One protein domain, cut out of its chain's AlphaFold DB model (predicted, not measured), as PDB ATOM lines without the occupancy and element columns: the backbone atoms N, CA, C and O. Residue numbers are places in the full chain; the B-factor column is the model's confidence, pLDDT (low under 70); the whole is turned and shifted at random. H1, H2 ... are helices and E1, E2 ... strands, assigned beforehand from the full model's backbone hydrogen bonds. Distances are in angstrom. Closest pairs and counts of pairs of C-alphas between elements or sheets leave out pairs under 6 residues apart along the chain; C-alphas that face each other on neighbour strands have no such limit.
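AT A GLANCE: This is residues 15 to 105 of the 110 residues of an uncharacterized protein of Hoeflea sp. BAL378 (UniProt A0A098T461). What is the main picture? A hairpin of two long helices, H2 and H3, makes one end of an elongated shape, and a third helix, H1, packs across one face of it, with its first residues on H3 and its last on H2. The other end is made by a small strand hairpin, E1 and E2, a wide loop of residues 85 to 100, and the strand E3, which comes back near E1. What is it made of? The printed part has 91 residues, with three named helices and three named strands in the order H1, H2, H3, E1, E2, E3; the sheet E1 - E2 is antiparallel and the class is mostly helix. How compact is it? It is only just compact, close to loose, with a radius of gyration of the C-alphas of 14.7 A and spans of 45 by 26 by 16 A.

HOW THE PARTS SIT: How do the helices stand? H1, residues 15 to 27, touches H2, residues 33 to 49, with residues 23 to 27 alone, at a steep tilt of 51 degrees, opposite ways; the closest C-alphas, of Cys 27 and Phe 35, are 5.7 A apart. H1 touches H3, residues 52 to 70, with residues 16 to 20 alone, at a steep tilt of 63 degrees, the same way; the closest C-alphas, of Leu 16 and Leu 61, are 6.2 A apart. H2 and H3 form a helical hairpin and touch at a shallow tilt of 13 degrees, opposite ways, with the C-alphas of Thr 43 and Ala 55 closest at 4.5 A. What do the helix backbones show? In H1, H2 and H3 every O i to N i+4 pair is within hydrogen-bond range; the helix packing is mostly crossed, but only just, with one of three touching pairs at a shallow tilt. Which strands are neighbours? E1, residues 75 to 78, and E2, residues 81 to 84, are an antiparallel hairpin at 157 degrees, with N 76 and O 83 2.9 A apart and N 83 and O 76 2.8 A apart, within hydrogen-bond range. E3, residues 101 to 104, pairs with no named strand; it is near E1 and apart from E2.

IN THESE COORDINATES: Where does the first helix begin? C-alpha 15 of H1 is at (113.767, 144.004, 123.977). How long are the helices? From first to last C-alpha, H1 measures 18.2 A, H2 24.2 A and H3 27.3 A. Where does the last strand end? C-alpha 104 of E3 is at (103.002, 141.375, 133.252); E1 measures 9.7 A, E2 9.8 A and E3 10.0 A.

THE WHOLE: How far does it reach? The two C-alphas farthest apart, those of Gly 50 and Ala 91, are 48.1 A apart. Is there a cut or a long link? The printed part has no cut, and the link from E2 to E3, with 16 residues, is long. Where is confidence low? Residues 89 and 92 are under 70 in pLDDT, and the mean of the printed part is 89.1.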
ATOM      1  N   VAL A  15     112.925 142.797 123.931       95.19
ATOM      2  CA  VAL A  15     113.767 144.004 123.977       95.19
ATOM      3  C   VAL A  15     114.181 144.290 125.416       95.19
ATOM      4  O   VAL A  15     115.368 144.467 125.692       95.19
ATOM      5  N   LEU A  16     113.216 144.282 126.338       94.38
ATOM      6  CA  LEU A  16     113.453 144.479 127.762       94.38
ATOM      7  C   LEU A  16     114.381 143.405 128.332       94.38
ATOM      8  O   LEU A  16     115.305 143.734 129.075       94.38
ATOM      9  N   TRP A  17     114.170 142.142 127.948       94.69
ATOM     10  CA  TRP A  17     115.009 141.033 128.404       94.69
ATOM     11  C   TRP A  17     116.456 141.151 127.922       94.69
ATOM     12  O   TRP A  17     117.390 141.056 128.719       94.69
ATOM     13  N   ARG A  18     116.655 141.408 126.625       96.25
ATOM     14  CA  ARG A  18     117.988 141.567 126.034       96.25
ATOM     15  C   ARG A  18     118.764 142.697 126.706       96.25
ATOM     16  O   ARG A  18     119.920 142.506 127.075       96.25
ATOM     17  N   ASP A  19     118.138 143.860 126.858       96.75
ATOM     18  CA  ASP A  19     118.809 145.037 127.410       96.75
ATOM     19  C   ASP A  19     119.090 144.861 128.911       96.75
ATOM     20  O   ASP A  19     120.140 145.285 129.395       96.75
ATOM     21  N   PHE A  20     118.208 144.165 129.638       95.31
ATOM     22  CA  PHE A  20     118.460 143.754 131.019       95.31
ATOM     23  C   PHE A  20     119.700 142.860 131.128       95.31
ATOM     24  O   PHE A  20     120.582 143.145 131.937       95.31
ATOM     25  N   LEU A  21     119.786 141.799 130.317       94.75
ATOM     26  CA  LEU A  21     120.926 140.878 130.340       94.75
ATOM     27  C   LEU A  21     122.235 141.590 129.987       94.75
ATOM     28  O   LEU A  21     123.232 141.387 130.675       94.75
ATOM     29  N   ALA A  22     122.217 142.441 128.959       96.62
ATOM     30  CA  ALA A  22     123.387 143.199 128.532       96.62
ATOM     31  C   ALA A  22     123.889 144.139 129.639       96.62
ATOM     32  O   ALA A  22     125.074 144.136 129.970       96.62
ATOM     33  N   LEU A  23     122.984 144.900 130.261       96.25
ATOM     34  CA  LEU A  23     123.362 145.823 131.327       96.25
ATOM     35  C   LEU A  23     123.792 145.085 132.605       96.25
ATOM     36  O   LEU A  23     124.693 145.542 133.312       96.25
ATOM     37  N   ARG A  24     123.176 143.933 132.899       94.56
ATOM     38  CA  ARG A  24     123.552 143.080 134.031       94.56
ATOM     39  C   ARG A  24     124.976 142.565 133.868       94.56
ATOM     40  O   ARG A  24     125.735 142.630 134.827       94.56
ATOM     41  N   ASP A  25     125.330 142.093 132.676       95.25
ATOM     42  CA  ASP A  25     126.682 141.622 132.360       95.25
ATOM     43  C   ASP A  25     127.715 142.753 132.514       95.25
ATOM     44  O   ASP A  25     128.721 142.600 133.205       95.25
ATOM     45  N   GLU A  26     127.414 143.946 131.992       94.81
ATOM     46  CA  GLU A  26     128.305 145.109 132.100       94.81
ATOM     47  C   GLU A  26     128.511 145.590 133.553       94.81
ATOM     48  O   GLU A  26     129.602 146.038 133.941       94.81
ATOM     49  N   CYS A  27     127.456 145.518 134.368       93.56
ATOM     50  CA  CYS A  27     127.471 145.955 135.765       93.56
ATOM     51  C   CYS A  27     127.883 144.854 136.754       93.56
ATOM     52  O   CYS A  27     128.078 145.152 137.933       93.56
ATOM     53  N   GLY A  28     128.008 143.605 136.299       90.00
ATOM     54  CA  GLY A  28     128.261 142.410 137.106       90.00
ATOM     55  C   GLY A  28     127.009 141.808 137.758       90.00
ATOM     56  O   GLY A  28     126.911 140.590 137.865       90.00
ATOM     57  N   ASP A  29     126.049 142.635 138.181       88.31
ATOM     58  CA  ASP A  29     124.747 142.201 138.701       88.31
ATOM     59  C   ASP A  29     123.694 143.317 138.510       88.31
ATOM     60  O   ASP A  29     124.019 144.505 138.375       88.31
ATOM     61  N   ALA A  30     122.420 142.928 138.508       86.19
ATOM     62  CA  ALA A  30     121.257 143.800 138.439       86.19
ATOM     63  C   ALA A  30     120.974 144.517 139.772       86.19
ATOM     64  O   ALA A  30     120.431 145.623 139.764       86.19
ATOM     65  N   LEU A  31     121.390 143.951 140.914       85.62
ATOM     66  CA  LEU A  31     121.253 144.588 142.234       85.62
ATOM     67  C   LEU A  31     122.460 145.476 142.597       85.62
ATOM     68  O   LEU A  31     122.959 145.441 143.723       85.62
ATOM     69  N   THR A  32     122.961 146.270 141.650       90.19
ATOM     70  CA  THR A  32     124.105 147.170 141.879       90.19
ATOM     71  C   THR A  32     123.716 148.638 141.748       90.19
ATOM     72  O   THR A  32     122.872 149.010 140.930       90.19
ATOM     73  N   ASN A  33     124.389 149.509 142.514       92.31
ATOM     74  CA  ASN A  33     124.236 150.961 142.357       92.31
ATOM     75  C   ASN A  33     124.582 151.403 140.929       92.31
ATOM     76  O   ASN A  33     123.902 152.258 140.379       92.31
ATOM     77  N   ARG A  34     125.590 150.774 140.306       95.12
ATOM     78  CA  ARG A  34     125.981 151.060 138.920       95.12
ATOM     79  C   ARG A  34     124.833 150.789 137.945       95.12
ATOM     80  O   ARG A  34     124.515 151.666 137.153       95.12
ATOM     81  N   PHE A  35     124.189 149.624 138.038       96.19
ATOM     82  CA  PHE A  35     123.039 149.279 137.195       96.19
ATOM     83  C   PHE A  35     121.896 150.289 137.376       96.19
ATOM     84  O   PHE A  35     121.311 150.779 136.406       96.19
ATOM     85  N   TYR A  36     121.592 150.632 138.630       94.44
ATOM     86  CA  TYR A  36     120.558 151.608 138.964       94.44
ATOM     87  C   TYR A  36     120.854 152.994 138.377       94.44
ATOM     88  O   TYR A  36     119.981 153.607 137.750       94.44
ATOM     89  N   ASP A  37     122.076 153.485 138.579       96.50
ATOM     90  CA  ASP A  37     122.509 154.799 138.116       96.50
ATOM     91  C   ASP A  37     122.505 154.875 136.590       96.50
ATOM     92  O   ASP A  37     122.066 155.888 136.041       96.50
ATOM     93  N   GLU A  38     122.889 153.793 135.907       97.62
ATOM     94  CA  GLU A  38     122.849 153.710 134.448       97.62
ATOM     95  C   GLU A  38     121.412 153.813 133.927       97.62
ATOM     96  O   GLU A  38     121.117 154.660 133.082       97.62
ATOM     97  N   CYS A  39     120.463 153.068 134.506       96.88
ATOM     98  CA  CYS A  39     119.050 153.183 134.129       96.88
ATOM     99  C   CYS A  39     118.517 154.616 134.309       96.88
ATOM    100  O   CYS A  39     117.773 155.135 133.468       96.88
ATOM    101  N   VAL A  40     118.882 155.276 135.414       97.25
ATOM    102  CA  VAL A  40     118.488 156.667 135.693       97.25
ATOM    103  C   VAL A  40     119.131 157.630 134.699       97.25
ATOM    104  O   VAL A  40     118.467 158.561 134.228       97.25
ATOM    105  N   TRP A  41     120.407 157.430 134.379       98.00
ATOM    106  CA  TRP A  41     121.131 158.246 133.418       98.00
ATOM    107  C   TRP A  41     120.505 158.129 132.027       98.00
ATOM    108  O   TRP A  41     120.112 159.155 131.467       98.00
ATOM    109  N   GLN A  42     120.297 156.909 131.534       98.12
ATOM    110  CA  GLN A  42     119.681 156.631 130.236       98.12
ATOM    111  C   GLN A  42     118.263 157.206 130.128       98.12
ATOM    112  O   GLN A  42     117.932 157.883 129.152       98.12
ATOM    113  N   THR A  43     117.449 157.056 131.181       97.81
ATOM    114  CA  THR A  43     116.116 157.682 131.260       97.81
ATOM    115  C   THR A  43     116.207 159.198 131.052       97.81
ATOM    116  O   THR A  43     115.437 159.782 130.290       97.81
ATOM    117  N   ARG A  44     117.160 159.865 131.717       98.00
ATOM    118  CA  ARG A  44     117.349 161.320 131.594       98.00
ATOM    119  C   ARG A  44     117.854 161.723 130.211       98.00
ATOM    120  O   ARG A  44     117.442 162.774 129.725       98.00
ATOM    121  N   GLN A  45     118.729 160.931 129.589       98.38
ATOM    122  CA  GLN A  45     119.199 161.202 128.227       98.38
ATOM    123  C   GLN A  45     118.059 161.092 127.215       98.38
ATOM    124  O   GLN A  45     117.884 162.006 126.414       98.38
ATOM    125  N   ALA A  46     117.230 160.052 127.313       97.75
ATOM    126  CA  ALA A  46     116.062 159.878 126.454       97.75
ATOM    127  C   ALA A  46     115.074 161.052 126.576       97.75
ATOM    128  O   ALA A  46     114.662 161.624 125.569       97.75
ATOM    129  N   ILE A  47     114.785 161.507 127.804       97.69
ATOM    130  CA  ILE A  47     113.945 162.696 128.035       97.69
ATOM    131  C   ILE A  47     114.551 163.944 127.380       97.69
ATOM    132  O   ILE A  47     113.841 164.693 126.713       97.69
ATOM    133  N   ARG A  48     115.861 164.177 127.544       98.00
ATOM    134  CA  ARG A  48     116.552 165.326 126.928       98.00
ATOM    135  C   ARG A  48     116.560 165.259 125.402       98.00
ATOM    136  O   ARG A  48     116.515 166.304 124.763       98.00
ATOM    137  N   ALA A  49     116.609 164.055 124.842       97.94
ATOM    138  CA  ALA A  49     116.533 163.811 123.408       97.94
ATOM    139  C   ALA A  49     115.100 163.910 122.849       97.94
ATOM    140  O   ALA A  49     114.925 163.874 121.635       97.94
ATOM    141  N   GLY A  50     114.082 164.052 123.706       97.69
ATOM    142  CA  GLY A  50     112.682 164.089 123.285       97.69
ATOM    143  C   GLY A  50     112.113 162.717 122.914       97.69
ATOM    144  O   GLY A  50     111.143 162.660 122.165       97.69
ATOM    145  N   ASP A  51     112.692 161.630 123.436       98.06
ATOM    146  CA  ASP A  51     112.233 160.257 123.210       98.06
ATOM    147  C   ASP A  51     111.535 159.692 124.466       98.06
ATOM    148  O   ASP A  51     112.173 159.092 125.342       98.06
ATOM    149  N   PRO A  52     110.210 159.893 124.606       94.69
ATOM    150  CA  PRO A  52     109.464 159.401 125.760       94.69
ATOM    151  C   PRO A  52     109.331 157.873 125.777       94.69
ATOM    152  O   PRO A  52     109.208 157.295 126.857       94.69
ATOM    153  N   ALA A  53     109.368 157.213 124.615       95.12
ATOM    154  CA  ALA A  53     109.256 155.759 124.530       95.12
ATOM    155  C   ALA A  53     110.516 155.095 125.094       95.12
ATOM    156  O   ALA A  53     110.423 154.196 125.932       95.12
ATOM    157  N   LEU A  54     111.691 155.602 124.716       96.00
ATOM    158  CA  LEU A  54     112.962 155.137 125.260       96.00
ATOM    159  C   LEU A  54     113.101 155.470 126.752       96.00
ATOM    160  O   LEU A  54     113.598 154.655 127.527       96.00
ATOM    161  N   ALA A  55     112.613 156.631 127.198       96.94
ATOM    162  CA  ALA A  55     112.594 156.960 128.622       96.94
ATOM    163  C   ALA A  55     111.740 155.964 129.427       96.94
ATOM    164  O   ALA A  55     112.165 155.499 130.487       96.94
ATOM    165  N   LEU A  56     110.558 155.607 128.912       95.38
ATOM    166  CA  LEU A  56     109.683 154.615 129.533       95.38
ATOM    167  C   LEU A  56     110.318 153.219 129.538       95.38
ATOM    168  O   LEU A  56     110.188 152.500 130.528       95.38
ATOM    169  N   HIS A  57     111.037 152.848 128.474       95.12
ATOM    170  CA  HIS A  57     111.798 151.597 128.404       95.12
ATOM    171  C   HIS A  57     112.803 151.474 129.552       95.12
ATOM    172  O   HIS A  57     112.741 150.520 130.322       95.12
ATOM    173  N   TRP A  58     113.659 152.480 129.754       96.56
ATOM    174  CA  TRP A  58     114.651 152.459 130.836       96.56
ATOM    175  C   TRP A  58     114.023 152.470 132.236       96.56
ATOM    176  O   TRP A  58     114.540 151.841 133.162       96.56
ATOM    177  N   GLN A  59     112.869 153.122 132.400       94.56
ATOM    178  CA  GLN A  59     112.097 153.046 133.643       94.56
ATOM    179  C   GLN A  59     111.519 151.644 133.882       94.56
ATOM    180  O   GLN A  59     111.578 151.151 135.012       94.56
ATOM    181  N   ARG A  60     110.980 150.993 132.839       93.12
ATOM    182  CA  ARG A  60     110.510 149.599 132.900       93.12
ATOM    183  C   ARG A  60     111.662 148.655 133.235       93.12
ATOM    184  O   ARG A  60     111.503 147.839 134.137       93.12
ATOM    185  N   LEU A  61     112.821 148.828 132.599       94.62
ATOM    186  CA  LEU A  61     114.020 148.015 132.826       94.62
ATOM    187  C   LEU A  61     114.485 148.106 134.276       94.62
ATOM    188  O   LEU A  61     114.707 147.081 134.915       94.62
ATOM    189  N   ARG A  62     114.527 149.318 134.839       93.19
ATOM    190  CA  ARG A  62     114.846 149.519 136.257       93.19
ATOM    191  C   ARG A  62     113.863 148.802 137.184       93.19
ATOM    192  O   ARG A  62     114.293 148.114 138.104       93.19
ATOM    193  N   ARG A  63     112.553 148.982 136.972       90.31
ATOM    194  CA  ARG A  63     111.516 148.349 137.810       90.31
ATOM    195  C   ARG A  63     111.584 146.825 137.722       90.31
ATOM    196  O   ARG A  63     111.448 146.153 138.740       90.31
ATOM    197  N   PHE A  64     111.800 146.298 136.518       90.69
ATOM    198  CA  PHE A  64     111.974 144.869 136.288       90.69
ATOM    199  C   PHE A  64     113.214 144.344 137.011       90.69
ATOM    200  O   PHE A  64     113.104 143.381 137.756       90.69
ATOM    201  N   ALA A  65     114.366 145.002 136.863       90.00
ATOM    202  CA  ALA A  65     115.608 144.591 137.508       90.00
ATOM    203  C   ALA A  65     115.491 144.565 139.039       90.00
ATOM    204  O   ALA A  65     115.956 143.619 139.673       90.00
ATOM    205  N   GLU A  66     114.832 145.568 139.627       87.31
ATOM    206  CA  GLU A  66     114.547 145.607 141.062       87.31
ATOM    207  C   GLU A  66     113.699 144.400 141.479       87.31
ATOM    208  O   GLU A  66     114.115 143.643 142.353       87.31
ATOM    209  N   ALA A  67     112.569 144.163 140.803       84.94
ATOM    210  CA  ALA A  67     111.684 143.038 141.093       84.94
ATOM    211  C   ALA A  67     112.377 141.679 140.892       84.94
ATOM    212  O   ALA A  67     112.315 140.817 141.763       84.94
ATOM    213  N   TYR A  68     113.102 141.504 139.787       84.12
ATOM    214  CA  TYR A  68     113.846 140.288 139.465       84.12
ATOM    215  C   TYR A  68     114.930 139.968 140.498       84.12
ATOM    216  O   TYR A  68     115.142 138.810 140.864       84.12
ATOM    217  N   SER A  69     115.609 140.996 141.005       81.50
ATOM    218  CA  SER A  69     116.720 140.808 141.935       81.50
ATOM    219  C   SER A  69     116.255 140.527 143.360       81.50
ATOM    220  O   SER A  69     116.887 139.731 144.058       81.50
ATOM    221  N   VAL A  70     115.152 141.148 143.795       77.62
ATOM    222  CA  VAL A  70     114.607 140.947 145.147       77.62
ATOM    223  C   VAL A  70     113.693 139.729 145.246       77.62
ATOM    224  O   VAL A  70     113.558 139.174 146.332       77.62
ATOM    225  N   SER A  71     113.082 139.282 144.148       72.38
ATOM    226  CA  SER A  71     112.226 138.095 144.133       72.38
ATOM    227  C   SER A  71     113.025 136.799 143.929       72.38
ATOM    228  O   SER A  71     114.090 136.757 143.306       72.38
ATOM    229  N   TRP A  72     112.470 135.693 144.429       71.69
ATOM    230  CA  TRP A  72     112.938 134.338 144.125       71.69
ATOM    231  C   TRP A  72     112.331 133.884 142.795       71.69
ATOM    232  O   TRP A  72     111.592 132.906 142.754       71.69
ATOM    233  N   VAL A  73     112.581 134.654 141.735       74.38
ATOM    234  CA  VAL A  73     112.035 134.404 140.397       74.38
ATOM    235  C   VAL A  73     112.389 132.991 139.965       74.38
ATOM    236  O   VAL A  73     113.566 132.644 139.918       74.38
ATOM    237  N   SER A  74     111.370 132.185 139.681       76.44
ATOM    238  CA  SER A  74     111.549 130.809 139.217       76.44
ATOM    239  C   SER A  74     111.519 130.686 137.700       76.44
ATOM    240  O   SER A  74     111.996 129.685 137.158       76.44
ATOM    241  N   ALA A  75     110.967 131.686 137.010       85.44
ATOM    242  CA  ALA A  75     111.033 131.798 135.564       85.44
ATOM    243  C   ALA A  75     110.760 133.231 135.077       85.44
ATOM    244  O   ALA A  75     110.137 134.043 135.765       85.44
ATOM    245  N   VAL A  76     111.161 133.503 133.841       90.00
ATOM    246  CA  VAL A  76     110.786 134.691 133.069       90.00
ATOM    247  C   VAL A  76     110.121 134.216 131.784       90.00
ATOM    248  O   VAL A  76     110.628 133.310 131.135       90.00
ATOM    249  N   GLU A  77     108.985 134.794 131.410       92.12
ATOM    250  CA  GLU A  77     108.347 134.547 130.117       92.12
ATOM    251  C   GLU A  77     108.685 135.706 129.174       92.12
ATOM    252  O   GLU A  77     108.364 136.861 129.461       92.12
ATOM    253  N   VAL A  78     109.358 135.401 128.067       93.38
ATOM    254  CA  VAL A  78     109.866 136.376 127.098       93.38
ATOM    255  C   VAL A  78     109.236 136.088 125.747       93.38
ATOM    256  O   VAL A  78     109.443 135.017 125.191       93.38
ATOM    257  N   ASP A  79     108.437 137.022 125.229       90.69
ATOM    258  CA  ASP A  79     107.718 136.858 123.953       90.69
ATOM    259  C   ASP A  79     106.910 135.533 123.860       90.69
ATOM    260  O   ASP A  79     106.730 134.959 122.787       90.69
ATOM    261  N   GLY A  80     106.403 135.051 125.004       88.44
ATOM    262  CA  GLY A  80     105.648 133.798 125.133       88.44
ATOM    263  C   GLY A  80     106.499 132.541 125.363       88.44
ATOM    264  O   GLY A  80     105.942 131.457 125.534       88.44
ATOM    265  N   GLU A  81     107.826 132.663 125.394       91.75
ATOM    266  CA  GLU A  81     108.754 131.581 125.728       91.75
ATOM    267  C   GLU A  81     109.118 131.612 127.219       91.75
ATOM    268  O   GLU A  81     109.604 132.619 127.732       91.75
ATOM    269  N   LEU A  82     108.896 130.501 127.928       90.94
ATOM    270  CA  LEU A  82     109.206 130.384 129.353       90.94
ATOM    271  C   LEU A  82     110.671 129.974 129.570       90.94
ATOM    272  O   LEU A  82     111.076 128.864 129.229       90.94
ATOM    273  N   ILE A  83     111.443 130.844 130.212       90.12
ATOM    274  CA  ILE A  83     112.841 130.634 130.591       90.12
ATOM    275  C   ILE A  83     112.897 130.336 132.090       90.12
ATOM    276  O   ILE A  83     112.620 131.210 132.912       90.12
ATOM    277  N   ARG A  84     113.248 129.100 132.460       86.69
ATOM    278  CA  ARG A  84     113.376 128.682 133.865       86.69
ATOM    279  C   ARG A  84     114.683 129.178 134.480       86.69
ATOM    280  O   ARG A  84     115.749 129.022 133.894       86.69
ATOM    281  N   GLU A  85     114.577 129.723 135.686       84.19
ATOM    282  CA  GLU A  85     115.725 130.116 136.502       84.19
ATOM    283  C   GLU A  85     116.197 128.943 137.362       84.19
ATOM    284  O   GLU A  85     115.400 128.124 137.836       84.19
ATOM    285  N   GLU A  86     117.502 128.883 137.611       79.44
ATOM    286  CA  GLU A  86     118.044 127.927 138.567       79.44
ATOM    287  C   GLU A  86     117.753 128.384 140.005       79.44
ATOM    288  O   GLU A  86     117.871 129.574 140.324       79.44
ATOM    289  N   PRO A  87     117.405 127.461 140.920       73.31
ATOM    290  CA  PRO A  87     117.224 127.809 142.317       73.31
ATOM    291  C   PRO A  87     118.480 128.458 142.901       73.31
ATOM    292  O   PRO A  87     119.531 127.828 143.007       73.31
ATOM    293  N   LYS A  88     118.341 129.695 143.395       70.19
ATOM    294  CA  LYS A  88     119.428 130.429 144.078       70.19
ATOM    295  C   LYS A  88     119.946 129.723 145.347       70.19
ATOM    296  O   LYS A  88     120.954 130.127 145.918       70.19
ATOM    297  N   SER A  89     119.245 128.691 145.827       69.56
ATOM    298  CA  SER A  89     119.638 127.845 146.954       69.56
ATOM    299  C   SER A  89     119.095 126.427 146.776       69.56
ATOM    300  O   SER A  89     117.941 126.247 146.390       69.56
ATOM    301  N   SER A  90     119.891 125.420 147.142       71.69
ATOM    302  CA  SER A  90     119.511 123.998 147.094       71.69
ATOM    303  C   SER A  90     118.368 123.619 148.043       71.69
ATOM    304  O   SER A  90     117.781 122.548 147.903       71.69
ATOM    305  N   ALA A  91     118.038 124.483 149.009       71.31
ATOM    306  CA  ALA A  91     116.903 124.292 149.909       71.31
ATOM    307  C   ALA A  91     115.556 124.687 149.274       71.31
ATOM    308  O   ALA A  91     114.504 124.342 149.811       71.31
ATOM    309  N   LEU A  92     115.569 125.410 148.151       69.19
ATOM    310  CA  LEU A  92     114.355 125.798 147.446       69.19
ATOM    311  C   LEU A  92     113.948 124.735 146.437       69.19
ATOM    312  O   LEU A  92     114.771 124.222 145.681       69.19
ATOM    313  N   ARG A  93     112.642 124.500 146.348       74.44
ATOM    314  CA  ARG A  93     112.038 123.856 145.186       74.44
ATOM    315  C   ARG A  93     111.148 124.870 144.501       74.44
ATOM    316  O   ARG A  93     110.198 125.357 145.111       74.44
ATOM    317  N   TYR A  94     111.489 125.201 143.265       79.62
ATOM    318  CA  TYR A  94     110.610 126.005 142.435       79.62
ATOM    319  C   TYR A  94     109.412 125.162 141.983       79.62
ATOM    320  O   TYR A  94     109.586 123.977 141.695       79.62
ATOM    321  N   PRO A  95     108.199 125.736 141.993       81.06
ATOM    322  CA  PRO A  95     106.993 125.037 141.567       81.06
ATOM    323  C   PRO A  95     107.005 124.719 140.062       81.06
ATOM    324  O   PRO A  95     107.691 125.376 139.269       81.06
ATOM    325  N   GLU A  96     106.226 123.703 139.684       82.69
ATOM    326  CA  GLU A  96     105.953 123.301 138.295       82.69
ATOM    327  C   GLU A  96     105.228 124.416 137.513       82.69
ATOM    328  O   GLU A  96     104.675 125.339 138.113       82.69
ATOM    329  N   ASP A  97     105.260 124.360 136.174       83.19
ATOM    330  CA  ASP A  97     104.814 125.458 135.288       83.19
ATOM    331  C   ASP A  97     103.342 125.862 135.501       83.19
ATOM    332  O   ASP A  97     102.975 127.027 135.339       83.19
ATOM    333  N   ASP A  98     102.490 124.899 135.854       83.25
ATOM    334  CA  ASP A  98     101.047 125.064 136.060       83.25
ATOM    335  C   ASP A  98     100.695 125.755 137.386       83.25
ATOM    336  O   ASP A  98      99.607 126.316 137.528       83.25
ATOM    337  N   ALA A  99     101.629 125.762 138.335       81.88
ATOM    338  CA  ALA A  99     101.508 126.429 139.623       81.88
ATOM    339  C   ALA A  99     102.097 127.854 139.620       81.88
ATOM    340  O   ALA A  99     102.160 128.490 140.675       81.88
ATOM    341  N   LEU A 100     102.522 128.366 138.458       84.19
ATOM    342  CA  LEU A 100     103.120 129.691 138.317       84.19
ATOM    343  C   LEU A 100     102.085 130.801 138.073       84.19
ATOM    344  O   LEU A 100     101.269 130.751 137.152       84.19
ATOM    345  N   THR A 101     102.190 131.867 138.862       84.44
ATOM    346  CA  THR A 101     101.460 133.124 138.702       84.44
ATOM    347  C   THR A 101     102.240 134.079 137.797       84.44
ATOM    348  O   THR A 101     103.339 134.522 138.132       84.44
ATOM    349  N   ARG A 102     101.643 134.458 136.666       86.31
ATOM    350  CA  ARG A 102     102.226 135.414 135.713       86.31
ATOM    351  C   ARG A 102     101.971 136.858 136.136       86.31
ATOM    352  O   ARG A 102     100.846 137.220 136.471       86.31
ATOM    353  N   ILE A 103     103.016 137.680 136.087       85.38
ATOM    354  CA  ILE A 103     102.963 139.124 136.327       85.38
ATOM    355  C   ILE A 103     103.494 139.837 135.090       85.38
ATOM    356  O   ILE A 103     104.675 139.732 134.760       85.38
ATOM    357  N   GLU A 104     102.624 140.588 134.422       84.94
ATOM    358  CA  GLU A 104     103.002 141.375 133.252       84.94
ATOM    359  C   GLU A 104     103.779 142.630 133.652       84.94
ATOM    360  O   GLU A 104     103.312 143.461 134.432       84.94
ATOM    361  N   PHE A 105     104.952 142.802 133.049       76.06
ATOM    362  CA  PHE A 105     105.738 144.030 133.111       76.06
ATOM    363  C   PHE A 105     105.503 144.855 131.840       76.06
ATOM    364  O   PHE A 105     106.430 145.171 131.096       76.06
TER     365      PHE A 105